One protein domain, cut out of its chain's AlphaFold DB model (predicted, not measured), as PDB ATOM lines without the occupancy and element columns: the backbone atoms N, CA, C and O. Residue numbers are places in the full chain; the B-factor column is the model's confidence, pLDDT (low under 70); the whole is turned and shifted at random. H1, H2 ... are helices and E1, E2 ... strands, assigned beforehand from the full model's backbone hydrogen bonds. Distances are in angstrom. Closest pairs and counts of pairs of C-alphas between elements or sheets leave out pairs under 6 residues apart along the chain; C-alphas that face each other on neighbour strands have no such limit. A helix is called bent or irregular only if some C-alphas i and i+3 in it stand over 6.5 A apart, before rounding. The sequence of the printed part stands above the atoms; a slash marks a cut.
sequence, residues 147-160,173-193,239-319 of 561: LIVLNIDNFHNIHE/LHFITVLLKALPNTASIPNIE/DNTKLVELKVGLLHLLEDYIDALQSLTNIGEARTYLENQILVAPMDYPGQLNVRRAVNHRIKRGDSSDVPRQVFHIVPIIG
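What this domain is: This is residues 147 to 160, 173 to 193 and 239 to 319 of the 561 residues of an uncharacterized protein of Gigaspora rosea (UniProt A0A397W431). A twisted wall of three antiparallel strands, E1, E2 and E3, has one helix, H1, packed over one face, while a small parallel pair, E4 and E5, comes up beside edge strand E1. The kinked H3 and the short H4 join E4 to E5; H3 packs on H1 with residues 287 to 294, and H2 packs on H4. The printed part has 116 residues with four named helices and five named strands, in the order E1 E2 E3 H1 H2 E4 H3 H4 E5; the sheets run E1 E2 E3, antiparallel, and E4 E5, parallel. The class is mixed, helices and strands; the whole is compact, with a radius of gyration of the C-alphas of 14.0 A and spans of 47 by 38 by 27 A.

How they stand to each other: E1, residues 147 to 159, is antiparallel to E2, residues 173 to 187, at 156 degrees between directions; N 151 and O 179 are 2.9 A apart, within hydrogen-bond range. On its other side, inner strand E2 is antiparallel to E3, residues 241 to 248, with N 176 and O 247 at 2.8 A. H1, residues 254 to 265, is on this sheet at a height of 9.6 A, slantwise to the strands; the two form two layers, a helix on one face of a sheet. H2, residues 268 to 276, is close to H1 but not clearly touching, the C-alphas of Thr 265 and Arg 271 being closest at 5.9 A. E4, residues 277 to 282, comes to 4.7 A of E1 at the C-alphas of Ala 281 and Leu 150. H3, residues 287 to 305, touches H1, about perpendicular at 78 degrees, closest at the C-alphas of Asn 290 and Leu 254, 5.1 A. H4, residues 309 to 313, touches H2, closest at the C-alphas of His 313 and Leu 274, 5.7 A. E5, residues 314 to 317, is parallel to E4, with N 315 and O 279 at 2.9 A; E4, H3, H4 and E5 make a strand-helix-strand unit with a right-handed crossover, two parallel strands joined through helices. O i to N i+4 pairs within range number 7 of 8 in H1, 4 of 5 in H2, 12 of 15 in H3 and 0 of 1 in H4, where 2 of 2 O i to N i+3 pairs are.

Where its parts are: E1 begins at C-alpha 147, (33.447, 87.783, 130.931), and measures 35.0 A from first to last C-alpha, E2 37.5 A, E3 20.8 A, H1 16.0 A, H2 13.2 A, E4 16.3 A, H3 18.2 A, H4 8.5 A and E5 9.6 A. E5 ends at C-alpha 317, (41.415, 81.734, 121.139). H3 has a kink of 80 degrees near residue 299 and is irregular, with C-alphas 300 and 303 9.5 A apart.

The domain as a whole: The two C-alphas farthest apart, Glu 160 and Glu 193, are 48.8 A apart. Residues 161 to 172 and 194 to 238 are not printed, with gaps of 7.8 A and 32.0 A between C-alphas; the links printed whole are tight. Mean pLDDT of the printed part is 80.3, under 70 at residues 155 to 160, 173, 191 to 193, 295 to 296 and 299 to 300.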
ATOM      1  N   LEU A 147      32.603  88.128 132.067       85.56
ATOM      2  CA  LEU A 147      33.447  87.783 130.931       85.56
ATOM      3  C   LEU A 147      32.996  88.582 129.707       85.56
ATOM      4  O   LEU A 147      31.869  88.420 129.227       85.56
ATOM      5  N   ILE A 148      33.895  89.419 129.200       89.56
ATOM      6  CA  ILE A 148      33.713  90.148 127.950       89.56
ATOM      7  C   ILE A 148      34.506  89.447 126.844       89.56
ATOM      8  O   ILE A 148      35.707  89.188 126.959       89.56
ATOM      9  N   VAL A 149      33.798  89.133 125.764       89.06
ATOM     10  CA  VAL A 149      34.331  88.553 124.533       89.06
ATOM     11  C   VAL A 149      34.583  89.682 123.539       89.06
ATOM     12  O   VAL A 149      33.671  90.453 123.237       89.06
ATOM     13  N   LEU A 150      35.808  89.770 123.030       90.62
ATOM     14  CA  LEU A 150      36.215  90.685 121.968       90.62
ATOM     15  C   LEU A 150      36.152  89.953 120.626       90.62
ATOM     16  O   LEU A 150      36.905  89.013 120.405       90.62
ATOM     17  N   ASN A 151      35.288  90.390 119.717       89.19
ATOM     18  CA  ASN A 151      35.297  89.913 118.338       89.19
ATOM     19  C   ASN A 151      35.901  90.997 117.433       89.19
ATOM     20  O   ASN A 151      35.443  92.141 117.456       89.19
ATOM     21  N   ILE A 152      36.931  90.641 116.661       87.69
ATOM     22  CA  ILE A 152      37.483  91.481 115.593       87.69
ATOM     23  C   ILE A 152      37.487  90.642 114.325       87.69
ATOM     24  O   ILE A 152      38.254  89.684 114.222       87.69
ATOM     25  N   ASP A 153      36.639  91.027 113.382       84.19
ATOM     26  CA  ASP A 153      36.368  90.261 112.168       84.19
ATOM     27  C   ASP A 153      36.133  91.203 110.982       84.19
ATOM     28  O   ASP A 153      35.765  92.371 111.180       84.19
ATOM     29  N   ASN A 154      36.354  90.720 109.759       79.69
ATOM     30  CA  ASN A 154      36.100  91.475 108.536       79.69
ATOM     31  C   ASN A 154      34.844  91.010 107.800       79.69
ATOM     32  O   ASN A 154      34.691  89.856 107.415       79.69
ATOM     33  N   PHE A 155      33.971  91.965 107.494       69.81
ATOM     34  CA  PHE A 155      32.860  91.724 106.589       69.81
ATOM     35  C   PHE A 155      33.341  91.862 105.138       69.81
ATOM     36  O   PHE A 155      33.881  92.899 104.735       69.81
ATOM     37  N   HIS A 156      33.160  90.803 104.350       63.47
ATOM     38  CA  HIS A 156      33.498  90.760 102.927       63.47
ATOM     39  C   HIS A 156      32.263  90.994 102.046       63.47
ATOM     40  O   HIS A 156      31.133  90.771 102.475       63.47
ATOM     41  N   ASN A 157      32.486  91.361 100.780       51.66
ATOM     42  CA  ASN A 157      31.453  91.444  99.740       51.66
ATOM     43  C   ASN A 157      30.264  92.361 100.088       51.66
ATOM     44  O   ASN A 157      29.118  92.056  99.751       51.66
ATOM     45  N   ILE A 158      30.524  93.519 100.709       56.19
ATOM     46  CA  ILE A 158      29.527  94.595 100.712       56.19
ATOM     47  C   ILE A 158      29.499  95.189  99.302       56.19
ATOM     48  O   ILE A 158      30.381  95.949  98.907       56.19
ATOM     49  N   HIS A 159      28.501  94.775  98.525       48.09
ATOM     50  CA  HIS A 159      28.244  95.307  97.196       48.09
ATOM     51  C   HIS A 159      27.584  96.682  97.317       48.09
ATOM     52  O   HIS A 159      26.435  96.789  97.749       48.09
ATOM     53  N   GLU A 160      28.291  97.732  96.910       46.25
ATOM     54  CA  GLU A 160      27.686  99.053  96.764       46.25
ATOM     55  C   GLU A 160      26.712  99.070  95.578       46.25
ATOM     56  O   GLU A 160      27.037  98.627  94.471       46.25
ATOM     57  N   LEU A 173      33.963  96.726  98.850       63.19
ATOM     58  CA  LEU A 173      34.505  97.230 100.109       63.19
ATOM     59  C   LEU A 173      34.581  96.116 101.158       63.19
ATOM     60  O   LEU A 173      33.687  95.273 101.281       63.19
ATOM     61  N   HIS A 174      35.657  96.158 101.939       72.12
ATOM     62  CA  HIS A 174      35.857  95.344 103.131       72.12
ATOM     63  C   HIS A 174      35.778  96.240 104.362       72.12
ATOM     64  O   HIS A 174      36.336  97.339 104.366       72.12
ATOM     65  N   PHE A 175      35.086  95.769 105.397       80.44
ATOM     66  CA  PHE A 175      34.922  96.504 106.647       80.44
ATOM     67  C   PHE A 175      35.459  95.692 107.815       80.44
ATOM     68  O   PHE A 175      35.118  94.524 107.968       80.44
ATOM     69  N   ILE A 176      36.264  96.333 108.656       84.00
ATOM     70  CA  ILE A 176      36.729  95.800 109.931       84.00
ATOM     71  C   ILE A 176      35.701  96.169 110.996       84.00
ATOM     72  O   ILE A 176      35.419  97.350 111.212       84.00
ATOM     73  N   THR A 177      35.177  95.156 111.676       87.88
ATOM     74  CA  THR A 177      34.263  95.279 112.817       87.88
ATOM     75  C   THR A 177      34.996  94.952 114.110       87.88
ATOM     76  O   THR A 177      35.611  93.894 114.210       87.88
ATOM     77  N   VAL A 178      34.880  95.818 115.119       90.38
ATOM     78  CA  VAL A 178      35.341  95.555 116.493       90.38
ATOM     79  C   VAL A 178      34.121  95.554 117.413       90.38
ATOM     80  O   VAL A 178      33.465  96.583 117.588       90.38
ATOM     81  N   LEU A 179      33.802  94.401 117.996       91.75
ATOM     82  CA  LEU A 179      32.632  94.176 118.847       91.75
ATOM     83  C   LEU A 179      33.054  93.672 120.231       91.75
ATOM     84  O   LEU A 179      33.946  92.834 120.354       91.75
ATOM     85  N   LEU A 180      32.352  94.116 121.270       92.12
ATOM     86  CA  LEU A 180      32.416  93.536 122.612       92.12
ATOM     87  C   LEU A 180      31.074  92.894 122.955       92.12
ATOM     88  O   LEU A 180      30.039  93.528 122.757       92.12
ATOM     89  N   LYS A 181      31.079  91.687 123.525       90.94
ATOM     90  CA  LYS A 181      29.885  91.037 124.087       90.94
ATOM     91  C   LYS A 181      30.138  90.613 125.530       90.94
ATOM     92  O   LYS A 181      31.044  89.827 125.787       90.94
ATOM     93  N   ALA A 182      29.331  91.111 126.463       88.88
ATOM     94  CA  ALA A 182      29.389  90.717 127.869       88.88
ATOM     95  C   ALA A 182      28.448  89.534 128.125       88.88
ATOM     96  O   ALA A 182      27.264  89.577 127.778       88.88
ATOM     97  N   LEU A 183      28.967  88.475 128.744       83.69
ATOM     98  CA  LEU A 183      28.197  87.275 129.064       83.69
ATOM     99  C   LEU A 183      27.543  87.431 130.450       83.69
ATOM    100  O   LEU A 183      28.257  87.590 131.441       83.69
ATOM    101  N   PRO A 184      26.199  87.403 130.564       73.38
ATOM    102  CA  PRO A 184      25.506  87.823 131.786       73.38
ATOM    103  C   PRO A 184      25.775  86.914 132.993       73.38
ATOM    104  O   PRO A 184      25.842  87.406 134.115       73.38
ATOM    105  N   ASN A 185      25.965  85.612 132.750       77.81
ATOM    106  CA  ASN A 185      26.087  84.573 133.779       77.81
ATOM    107  C   ASN A 185      27.526  84.049 133.945       77.81
ATOM    108  O   ASN A 185      27.740  83.012 134.570       77.81
ATOM    109  N   THR A 186      28.524  84.719 133.360       76.56
ATOM    110  CA  THR A 186      29.922  84.266 133.373       76.56
ATOM    111  C   THR A 186      30.795  85.335 134.008       76.56
ATOM    112  O   THR A 186      30.843  86.458 133.515       76.56
ATOM    113  N   ALA A 187      31.485  84.992 135.095       80.44
ATOM    114  CA  ALA A 187      32.418  85.897 135.761       80.44
ATOM    115  C   ALA A 187      33.629  86.214 134.868       80.44
ATOM    116  O   ALA A 187      34.044  85.381 134.059       80.44
ATOM    117  N   SER A 188      34.199  87.406 135.030       80.00
ATOM    118  CA  SER A 188      35.435  87.799 134.356       80.00
ATOM    119  C   SER A 188      36.625  86.918 134.753       80.00
ATOM    120  O   SER A 188      36.644  86.289 135.813       80.00
ATOM    121  N   ILE A 189      37.637  86.869 133.883       75.62
ATOM    122  CA  ILE A 189      38.890  86.157 134.148       75.62
ATOM    123  C   ILE A 189      39.877  87.168 134.749       75.62
ATOM    124  O   ILE A 189      40.320  88.066 134.024       75.62
ATOM    125  N   PRO A 190      40.222  87.064 136.047       71.69
ATOM    126  CA  PRO A 190      41.185  87.960 136.668       71.69
ATOM    127  C   PRO A 190      42.604  87.657 136.174       71.69
ATOM    128  O   PRO A 190      42.956  86.512 135.889       71.69
ATOM    129  N   ASN A 191      43.429  88.695 136.112       62.34
ATOM    130  CA  ASN A 191      44.837  88.615 135.741       62.34
ATOM    131  C   ASN A 191      45.667  87.999 136.897       62.34
ATOM    132  O   ASN A 191      46.137  88.719 137.776       62.34
ATOM    133  N   ILE A 192      45.783  86.663 136.943       54.06
ATOM    134  CA  ILE A 192      46.478  85.898 138.003       54.06
ATOM    135  C   ILE A 192      47.447  84.880 137.377       54.06
ATOM    136  O   ILE A 192      47.099  84.207 136.408       54.06
ATOM    137  N   GLU A 193      48.642  84.740 137.959       38.06
ATOM    138  CA  GLU A 193      49.653  83.751 137.549       38.06
ATOM    139  C   GLU A 193      49.212  82.291 137.783       38.06
ATOM    140  O   GLU A 193      48.431  81.969 138.683       38.06
ATOM    141  N   ASP A 239      21.872  91.203 122.477       81.94
ATOM    142  CA  ASP A 239      21.866  91.746 123.835       81.94
ATOM    143  C   ASP A 239      23.259  91.688 124.478       81.94
ATOM    144  O   ASP A 239      24.062  90.773 124.244       81.94
ATOM    145  N   ASN A 240      23.546  92.711 125.285       87.00
ATOM    146  CA  ASN A 240      24.850  92.959 125.906       87.00
ATOM    147  C   ASN A 240      26.030  92.985 124.912       87.00
ATOM    148  O   ASN A 240      27.164  92.704 125.297       87.00
ATOM    149  N   THR A 241      25.773  93.356 123.653       90.62
ATOM    150  CA  THR A 241      26.803  93.590 122.628       90.62
ATOM    151  C   THR A 241      26.955  95.088 122.357       90.62
ATOM    152  O   THR A 241      25.963  95.826 122.330       90.62
ATOM    153  N   LYS A 242      28.188  95.559 122.139       93.19
ATOM    154  CA  LYS A 242      28.506  96.931 121.717       93.19
ATOM    155  C   LYS A 242      29.492  96.938 120.558       93.19
ATOM    156  O   LYS A 242      30.474  96.202 120.560       93.19
ATOM    157  N   LEU A 243      29.231  97.825 119.601       90.88
ATOM    158  CA  LEU A 243      30.176  98.197 118.556       90.88
ATOM    159  C   LEU A 243      31.208  99.162 119.134       90.88
ATOM    160  O   LEU A 243      30.842 100.197 119.689       90.88
ATOM    161  N   VAL A 244      32.481  98.811 119.008       90.25
ATOM    162  CA  VAL A 244      33.609  99.684 119.344       90.25
ATOM    163  C   VAL A 244      33.989 100.504 118.122       90.25
ATOM    164  O   VAL A 244      34.082 101.721 118.218       90.25
ATOM    165  N   GLU A 245      34.160  99.837 116.977       88.56
ATOM    166  CA  GLU A 245      34.629 100.454 115.738       88.56
ATOM    167  C   GLU A 245      34.071  99.737 114.500       88.56
ATOM    168  O   GLU A 245      33.918  98.509 114.504       88.56
ATOM    169  N   LEU A 246      33.803 100.503 113.441       86.50
ATOM    170  CA  LEU A 246      33.456 100.014 112.105       86.50
ATOM    171  C   LEU A 246      34.159 100.889 111.063       86.50
ATOM    172  O   LEU A 246      33.747 102.024 110.824       86.50
ATOM    173  N   LYS A 247      35.191 100.351 110.409       83.25
ATOM    174  CA  LYS A 247      36.010 101.098 109.440       83.25
ATOM    175  C   LYS A 247      36.257 100.309 108.162       83.25
ATOM    176  O   LYS A 247      36.345  99.085 108.201       83.25
ATOM    177  N   VAL A 248      36.400 101.008 107.037       79.88
ATOM    178  CA  VAL A 248      36.860 100.397 105.781       79.88
ATOM    179  C   VAL A 248      38.294  99.910 105.984       79.88
ATOM    180  O   VAL A 248      39.140 100.664 106.458       79.88
ATOM    181  N   GLY A 249      38.568  98.651 105.652       78.44
ATOM    182  CA  GLY A 249      39.886  98.061 105.846       78.44
ATOM    183  C   GLY A 249      39.940  96.569 105.543       78.44
ATOM    184  O   GLY A 249      38.935  95.857 105.556       78.44
ATOM    185  N   LEU A 250      41.153  96.096 105.276       73.88
ATOM    186  CA  LEU A 250      41.470  94.702 105.003       73.88
ATOM    187  C   LEU A 250      42.073  94.093 106.269       73.88
ATOM    188  O   LEU A 250      43.211  94.383 106.589       73.88
ATOM    189  N   LEU A 251      41.351  93.239 106.994       82.25
ATOM    190  CA  LEU A 251      41.854  92.636 108.237       82.25
ATOM    191  C   LEU A 251      42.841  91.475 107.959       82.25
ATOM    192  O   LEU A 251      42.534  90.308 108.191       82.25
ATOM    193  N   HIS A 252      44.019  91.779 107.401       82.56
ATOM    194  CA  HIS A 252      44.956  90.767 106.888       82.56
ATOM    195  C   HIS A 252      46.389  90.891 107.435       82.56
ATOM    196  O   HIS A 252      47.015  89.865 107.730       82.56
ATOM    197  N   LEU A 253      46.923  92.104 107.574       86.75
ATOM    198  CA  LEU A 253      48.292  92.373 108.019       86.75
ATOM    199  C   LEU A 253      48.349  92.644 109.525       86.75
ATOM    200  O   LEU A 253      47.330  92.794 110.193       86.75
ATOM    201  N   LEU A 254      49.556  92.667 110.093       82.12
ATOM    202  CA  LEU A 254      49.751  92.899 111.527       82.12
ATOM    203  C   LEU A 254      49.247  94.293 111.932       82.12
ATOM    204  O   LEU A 254      48.630  94.458 112.983       82.12
ATOM    205  N   GLU A 255      49.498  95.264 111.068       89.50
ATOM    206  CA  GLU A 255      49.191  96.678 111.213       89.50
ATOM    207  C   GLU A 255      47.673  96.904 111.329       89.50
ATOM    208  O   GLU A 255      47.233  97.608 112.237       89.50
ATOM    209  N   ASP A 256      46.871  96.206 110.515       89.19
ATOM    210  CA  ASP A 256      45.401  96.278 110.543       89.19
ATOM    211  C   ASP A 256      44.832  95.806 111.893       89.19
ATOM    212  O   ASP A 256      43.909  96.411 112.447       89.19
ATOM    213  N   TYR A 257      45.413  94.738 112.460       88.06
ATOM    214  CA  TYR A 257      45.044  94.247 113.791       88.06
ATOM    215  C   TYR A 257      45.544  95.171 114.907       88.06
ATOM    216  O   TYR A 257      44.830  95.341 115.890       88.06
ATOM    217  N   ILE A 258      46.727  95.785 114.787       89.56
ATOM    218  CA  ILE A 258      47.207  96.770 115.772       89.56
ATOM    219  C   ILE A 258      46.256  97.969 115.814       89.56
ATOM    220  O   ILE A 258      45.803  98.336 116.894       89.56
ATOM    221  N   ASP A 259      45.887  98.523 114.662       91.50
ATOM    222  CA  ASP A 259      44.959  99.650 114.545       91.50
ATOM    223  C   ASP A 259      43.535  99.276 115.038       91.50
ATOM    224  O   ASP A 259      42.872 100.035 115.747       91.50
ATOM    225  N   ALA A 260      43.054  98.056 114.761       90.88
ATOM    226  CA  ALA A 260      41.801  97.545 115.338       90.88
ATOM    227  C   ALA A 260      41.856  97.328 116.869       90.88
ATOM    228  O   ALA A 260      40.847  97.491 117.553       90.88
ATOM    229  N   LEU A 261      43.018  96.987 117.433       90.62
ATOM    230  CA  LEU A 261      43.217  96.903 118.885       90.62
ATOM    231  C   LEU A 261      43.391  98.292 119.517       90.62
ATOM    232  O   LEU A 261      43.008  98.492 120.673       90.62
ATOM    233  N   GLN A 262      43.947  99.260 118.787       92.44
ATOM    234  CA  GLN A 262      44.095 100.644 119.235       92.44
ATOM    235  C   GLN A 262      42.737 101.343 119.387       92.44
ATOM    236  O   GLN A 262      42.556 102.042 120.381       92.44
ATOM    237  N   SER A 263      41.753 101.115 118.507       91.62
ATOM    238  CA  SER A 263      40.413 101.720 118.667       91.62
ATOM    239  C   SER A 263      39.749 101.339 120.001       91.62
ATOM    240  O   SER A 263      39.179 102.200 120.671       91.62
ATOM    241  N   LEU A 264      39.915 100.089 120.453       93.06
ATOM    242  CA  LEU A 264      39.492  99.647 121.785       93.06
ATOM    243  C   LEU A 264      40.406 100.170 122.901       93.06
ATOM    244  O   LEU A 264      39.934 100.744 123.878       93.06
ATOM    245  N   THR A 265      41.718  99.963 122.792       91.19
ATOM    246  CA  THR A 265      42.664 100.273 123.883       91.19
ATOM    247  C   THR A 265      42.932 101.768 124.060       91.19
ATOM    248  O   THR A 265      43.579 102.156 125.031       91.19
ATOM    249  N   ASN A 266      42.406 102.627 123.185       91.88
ATOM    250  CA  ASN A 266      42.358 104.076 123.384       91.88
ATOM    251  C   ASN A 266      41.229 104.542 124.316       91.88
ATOM    252  O   ASN A 266      41.291 105.663 124.822       91.88
ATOM    253  N   ILE A 267      40.245 103.685 124.602       93.19
ATOM    254  CA  ILE A 267      39.174 103.947 125.567       93.19
ATOM    255  C   ILE A 267      39.736 103.770 126.985       93.19
ATOM    256  O   ILE A 267      40.354 102.749 127.290       93.19
ATOM    257  N   GLY A 268      39.556 104.765 127.860       92.44
ATOM    258  CA  GLY A 268      40.175 104.777 129.193       92.44
ATOM    259  C   GLY A 268      39.718 103.602 130.058       92.44
ATOM    260  O   GLY A 268      40.533 102.879 130.624       92.44
ATOM    261  N   GLU A 269      38.416 103.349 130.053       94.12
ATOM    262  CA  GLU A 269      37.753 102.261 130.765       94.12
ATOM    263  C   GLU A 269      38.213 100.883 130.257       94.12
ATOM    264  O   GLU A 269      38.344  99.946 131.042       94.12
ATOM    265  N   ALA A 270      38.550 100.758 128.964       91.44
ATOM    266  CA  ALA A 270      39.107  99.524 128.402       91.44
ATOM    267  C   ALA A 270      40.526  99.249 128.918       91.44
ATOM    268  O   ALA A 270      40.876  98.092 129.154       91.44
ATOM    269  N   ARG A 271      41.335 100.296 129.141       90.38
ATOM    270  CA  ARG A 271      42.654 100.160 129.784       90.38
ATOM    271  C   ARG A 271      42.501  99.687 131.226       90.38
ATOM    272  O   ARG A 271      43.132  98.702 131.589       90.38
ATOM    273  N   THR A 272      41.623 100.322 132.003       90.00
ATOM    274  CA  THR A 272      41.359  99.957 133.406       90.00
ATOM    275  C   THR A 272      40.783  98.544 133.554       90.00
ATOM    276  O   THR A 272      41.160  97.821 134.477       90.00
ATOM    277  N   TYR A 273      39.925  98.105 132.627       90.06
ATOM    278  CA  TYR A 273      39.470  96.713 132.563       90.06
ATOM    279  C   TYR A 273      40.657  95.764 132.317       90.06
ATOM    280  O   TYR A 273      40.891  94.845 133.102       90.06
ATOM    281  N   LEU A 274      41.452  96.025 131.271       86.62
ATOM    282  CA  LEU A 274      42.570  95.167 130.854       86.62
ATOM    283  C   LEU A 274      43.751  95.146 131.838       86.62
ATOM    284  O   LEU A 274      44.513  94.190 131.843       86.62
ATOM    285  N   GLU A 275      43.907  96.148 132.705       82.44
ATOM    286  CA  GLU A 275      44.889  96.117 133.802       82.44
ATOM    287  C   GLU A 275      44.584  95.013 134.831       82.44
ATOM    288  O   GLU A 275      45.500  94.414 135.400       82.44
ATOM    289  N   ASN A 276      43.299  94.712 135.039       81.19
ATOM    290  CA  ASN A 276      42.825  93.795 136.074       81.19
ATOM    291  C   ASN A 276      42.351  92.440 135.516       81.19
ATOM    292  O   ASN A 276      42.285  91.455 136.257       81.19
ATOM    293  N   GLN A 277      41.975  92.385 134.234       82.88
ATOM    294  CA  GLN A 277      41.211  91.281 133.651       82.88
ATOM    295  C   GLN A 277      41.609  90.971 132.211       82.88
ATOM    296  O   GLN A 277      42.165  91.801 131.497       82.88
ATOM    297  N   ILE A 278      41.280  89.757 131.774       82.19
ATOM    298  CA  ILE A 278      41.578  89.264 130.430       82.19
ATOM    299  C   ILE A 278      40.347  89.403 129.523       82.19
ATOM    300  O   ILE A 278      39.252  88.959 129.877       82.19
ATOM    301  N   LEU A 279      40.541  89.959 128.323       84.06
ATOM    302  CA  LEU A 279      39.597  89.815 127.212       84.06
ATOM    303  C   LEU A 279      39.909  88.541 126.427       84.06
ATOM    304  O   LEU A 279      41.035  88.319 125.976       84.06
ATOM    305  N   VAL A 280      38.881  87.722 126.222       84.81
ATOM    306  CA  VAL A 280      38.946  86.557 125.337       84.81
ATOM    307  C   VAL A 280      38.583  87.000 123.927       84.81
ATOM    308  O   VAL A 280      37.518  87.583 123.732       84.81
ATOM    309  N   ALA A 281      39.441  86.699 122.950       83.44
ATOM    310  CA  ALA A 281      39.222  87.047 121.549       83.44
ATOM    311  C   ALA A 281      39.117  85.795 120.657       83.44
ATOM    312  O   ALA A 281      40.147  85.268 120.231       83.44
ATOM    313  N   PRO A 282      37.908  85.271 120.382       81.94
ATOM    314  CA  PRO A 282      37.704  84.215 119.397       81.94
ATOM    315  C   PRO A 282      38.148  84.711 118.019       81.94
ATOM    316  O   PRO A 282      37.620  85.698 117.518       81.94
ATOM    317  N   MET A 283      39.160  84.067 117.444       77.81
ATOM    318  CA  MET A 283      39.803  84.484 116.203       77.81
ATOM    319  C   MET A 283      40.338  83.279 115.444       77.81
ATOM    320  O   MET A 283      41.114  82.484 115.986       77.81
ATOM    321  N   ASP A 284      40.010  83.211 114.161       75.88
ATOM    322  CA  ASP A 284      40.627  82.270 113.235       75.88
ATOM    323  C   ASP A 284      41.900  82.869 112.608       75.88
ATOM    324  O   ASP A 284      42.441  83.887 113.057       75.88
ATOM    325  N   TYR A 285      42.452  82.201 111.597       72.94
ATOM    326  CA  TYR A 285      43.593  82.711 110.840       72.94
ATOM    327  C   TYR A 285      43.125  83.795 109.845       72.94
ATOM    328  O   TYR A 285      42.173  83.531 109.114       72.94
ATOM    329  N   PRO A 286      43.788  84.967 109.743       74.88
ATOM    330  CA  PRO A 286      45.097  85.310 110.311       74.88
ATOM    331  C   PRO A 286      45.067  85.967 111.705       74.88
ATOM    332  O   PRO A 286      46.134  86.180 112.284       74.88
ATOM    333  N   GLY A 287      43.899  86.274 112.273       78.25
ATOM    334  CA  GLY A 287      43.778  87.062 113.508       78.25
ATOM    335  C   GLY A 287      44.500  86.488 114.715       78.25
ATOM    336  O   GLY A 287      45.274  87.203 115.357       78.25
ATOM    337  N   GLN A 288      44.378  85.182 114.960       74.88
ATOM    338  CA  GLN A 288      45.131  84.540 116.040       74.88
ATOM    339  C   GLN A 288      46.652  84.729 115.877       74.88
ATOM    340  O   GLN A 288      47.363  84.950 116.861       74.88
ATOM    341  N   LEU A 289      47.164  84.657 114.643       76.81
ATOM    342  CA  LEU A 289      48.583  84.851 114.351       76.81
ATOM    343  C   LEU A 289      48.995  86.316 114.541       76.81
ATOM    344  O   LEU A 289      50.023  86.578 115.165       76.81
ATOM    345  N   ASN A 290      48.216  87.264 114.022       80.81
ATOM    346  CA  ASN A 290      48.577  88.679 114.049       80.81
ATOM    347  C   ASN A 290      48.484  89.281 115.460       80.81
ATOM    348  O   ASN A 290      49.407  89.986 115.860       80.81
ATOM    349  N   VAL A 291      47.499  88.906 116.285       74.88
ATOM    350  CA  VAL A 291      47.477  89.316 117.706       74.88
ATOM    351  C   VAL A 291      48.674  88.733 118.472       74.88
ATOM    352  O   VAL A 291      49.363  89.456 119.192       74.88
ATOM    353  N   ARG A 292      49.032  87.458 118.248       72.56
ATOM    354  CA  ARG A 292      50.258  86.859 118.823       72.56
ATOM    355  C   ARG A 292      51.542  87.536 118.326       72.56
ATOM    356  O   ARG A 292      52.520  87.628 119.072       72.56
ATOM    357  N   ARG A 293      51.575  88.015 117.080       75.75
ATOM    358  CA  ARG A 293      52.684  88.825 116.549       75.75
ATOM    359  C   ARG A 293      52.746  90.195 117.220       75.75
ATOM    360  O   ARG A 293      53.845  90.588 117.598       75.75
ATOM    361  N   ALA A 294      51.615  90.863 117.453       72.31
ATOM    362  CA  ALA A 294      51.558  92.136 118.174       72.31
ATOM    363  C   ALA A 294      52.117  92.000 119.603       72.31
ATOM    364  O   ALA A 294      52.999  92.769 119.987       72.31
ATOM    365  N   VAL A 295      51.725  90.952 120.343       69.75
ATOM    366  CA  VAL A 295      52.328  90.602 121.647       69.75
ATOM    367  C   VAL A 295      53.850  90.441 121.528       69.75
ATOM    368  O   VAL A 295      54.603  91.078 122.260       69.75
ATOM    369  N   ASN A 296      54.335  89.648 120.568       68.12
ATOM    370  CA  ASN A 296      55.775  89.442 120.369       68.12
ATOM    371  C   ASN A 296      56.534  90.721 119.959       68.12
ATOM    372  O   ASN A 296      57.679  90.908 120.371       68.12
ATOM    373  N   HIS A 297      55.921  91.606 119.169       73.06
ATOM    374  CA  HIS A 297      56.479  92.918 118.827       73.06
ATOM    375  C   HIS A 297      56.589  93.804 120.073       73.06
ATOM    376  O   HIS A 297      57.651  94.383 120.307       73.06
ATOM    377  N   ARG A 298      55.545  93.831 120.912       75.75
ATOM    378  CA  ARG A 298      55.530  94.551 122.191       75.75
ATOM    379  C   ARG A 298      56.611  94.049 123.152       75.75
ATOM    380  O   ARG A 298      57.298  94.870 123.750       75.75
ATOM    381  N   ILE A 299      56.816  92.731 123.265       61.31
ATOM    382  CA  ILE A 299      57.894  92.143 124.092       61.31
ATOM    383  C   ILE A 299      59.273  92.578 123.587       61.31
ATOM    384  O   ILE A 299      60.124  92.972 124.378       61.31
ATOM    385  N   LYS A 300      59.509  92.502 122.271       67.62
ATOM    386  CA  LYS A 300      60.841  92.724 121.683       67.62
ATOM    387  C   LYS A 300      61.248  94.193 121.575       67.62
ATOM    388  O   LYS A 300      62.442  94.473 121.600       67.62
ATOM    389  N   ARG A 301      60.293  95.108 121.380       74.38
ATOM    390  CA  ARG A 301      60.557  96.539 121.127       74.38
ATOM    391  C   ARG A 301      60.041  97.471 122.232       74.38
ATOM    392  O   ARG A 301      60.373  98.651 122.231       74.38
ATOM    393  N   GLY A 302      59.264  96.971 123.195       73.44
ATOM    394  CA  GLY A 302      58.693  97.800 124.257       73.44
ATOM    395  C   GLY A 302      57.783  98.889 123.688       73.44
ATOM    396  O   GLY A 302      56.940  98.615 122.832       73.44
ATOM    397  N   ASP A 303      57.957 100.129 124.144       84.00
ATOM    398  CA  ASP A 303      57.158 101.270 123.681       84.00
ATOM    399  C   ASP A 303      57.441 101.705 122.235       84.00
ATOM    400  O   ASP A 303      56.557 102.277 121.612       84.00
ATOM    401  N   SER A 304      58.584 101.339 121.635       81.25
ATOM    402  CA  SER A 304      58.868 101.603 120.207       81.25
ATOM    403  C   SER A 304      58.222 100.592 119.242       81.25
ATOM    404  O   SER A 304      58.650 100.431 118.099       81.25
ATOM    405  N   SER A 305      57.218  99.849 119.714       75.81
ATOM    406  CA  SER A 305      56.472  98.872 118.911       75.81
ATOM    407  C   SER A 305      55.199  99.427 118.271       75.81
ATOM    408  O   SER A 305      54.610  98.711 117.467       75.81
ATOM    409  N   ASP A 306      54.736 100.608 118.694       84.31
ATOM    410  CA  ASP A 306      53.388 101.165 118.457       84.31
ATOM    411  C   ASP A 306      52.220 100.274 118.946       84.31
ATOM    412  O   ASP A 306      51.047 100.646 118.875       84.31
ATOM    413  N   VAL A 307      52.521  99.110 119.534       81.50
ATOM    414  CA  VAL A 307      51.530  98.201 120.112       81.50
ATOM    415  C   VAL A 307      51.164  98.678 121.528       81.50
ATOM    416  O   VAL A 307      52.063  98.925 122.345       81.50
ATOM    417  N   PRO A 308      49.866  98.768 121.879       84.88
ATOM    418  CA  PRO A 308      49.428  99.100 123.234       84.88
ATOM    419  C   PRO A 308      49.848  98.014 124.236       84.88
ATOM    420  O   PRO A 308      49.738  96.819 123.959       84.88
ATOM    421  N   ARG A 309      50.275  98.405 125.448       82.88
ATOM    422  CA  ARG A 309      50.648  97.458 126.525       82.88
ATOM    423  C   ARG A 309      49.512  96.482 126.856       82.88
ATOM    424  O   ARG A 309      49.765  95.327 127.178       82.88
ATOM    425  N   GLN A 310      48.272  96.939 126.726       86.62
ATOM    426  CA  GLN A 310      47.045  96.185 126.964       86.62
ATOM    427  C   GLN A 310      46.917  94.917 126.098       86.62
ATOM    428  O   GLN A 310      46.164  94.019 126.466       86.62
ATOM    429  N   VAL A 311      47.687  94.788 125.004       80.50
ATOM    430  CA  VAL A 311      47.730  93.574 124.166       80.50
ATOM    431  C   VAL A 311      48.063  92.304 124.963       80.50
ATOM    432  O   VAL A 311      47.616  91.222 124.598       80.50
ATOM    433  N   PHE A 312      48.803  92.421 126.074       76.56
ATOM    434  CA  PHE A 312      49.137  91.288 126.948       76.56
ATOM    435  C   PHE A 312      47.921  90.640 127.617       76.56
ATOM    436  O   PHE A 312      47.985  89.475 127.999       76.56
ATOM    437  N   HIS A 313      46.821  91.381 127.737       82.62
ATOM    438  CA  HIS A 313      45.599  90.950 128.411       82.62
ATOM    439  C   HIS A 313      44.482  90.608 127.408       82.62
ATOM    440  O   HIS A 313      43.331  90.411 127.790       82.62
ATOM    441  N   ILE A 314      44.820  90.513 126.116       80.06
ATOM    442  CA  ILE A 314      43.923  90.097 125.036       80.06
ATOM    443  C   ILE A 314      44.395  88.730 124.539       80.06
ATOM    444  O   ILE A 314      45.438  88.609 123.897       80.06
ATOM    445  N   VAL A 315      43.633  87.682 124.855       78.62
ATOM    446  CA  VAL A 315      44.009  86.289 124.575       78.62
ATOM    447  C   VAL A 315      43.264  85.786 123.335       78.62
ATOM    448  O   VAL A 315      42.059  85.532 123.421       78.62
ATOM    449  N   PRO A 316      43.946  85.605 122.184       75.56
ATOM    450  CA  PRO A 316      43.315  85.083 120.982       75.56
ATOM    451  C   PRO A 316      43.108  83.562 121.075       75.56
ATOM    452  O   PRO A 316      44.069  82.782 121.138       75.56
ATOM    453  N   ILE A 317      41.846  83.135 121.050       73.94
ATOM    454  CA  ILE A 317      41.415  81.734 121.139       73.94
ATOM    455  C   ILE A 317      40.891  81.281 119.773       73.94
ATOM    456  O   ILE A 317      40.120  81.981 119.133       73.94
ATOM    457  N   ILE A 318      41.301  80.093 119.336       73.94
ATOM    458  CA  ILE A 318      40.801  79.464 118.106       73.94
ATOM    459  C   ILE A 318      39.419  78.841 118.350       73.94
ATOM    460  O   ILE A 318      39.196  78.234 119.401       73.94
ATOM    461  N   GLY A 319      38.496  78.965 117.391       75.00
ATOM    462  CA  GLY A 319      37.149  78.406 117.516       75.00
ATOM    463  C   GLY A 319      37.160  76.880 117.748       75.00
ATOM    464  O   GLY A 319      37.937  76.182 117.090       75.00
TER     465      GLY A 319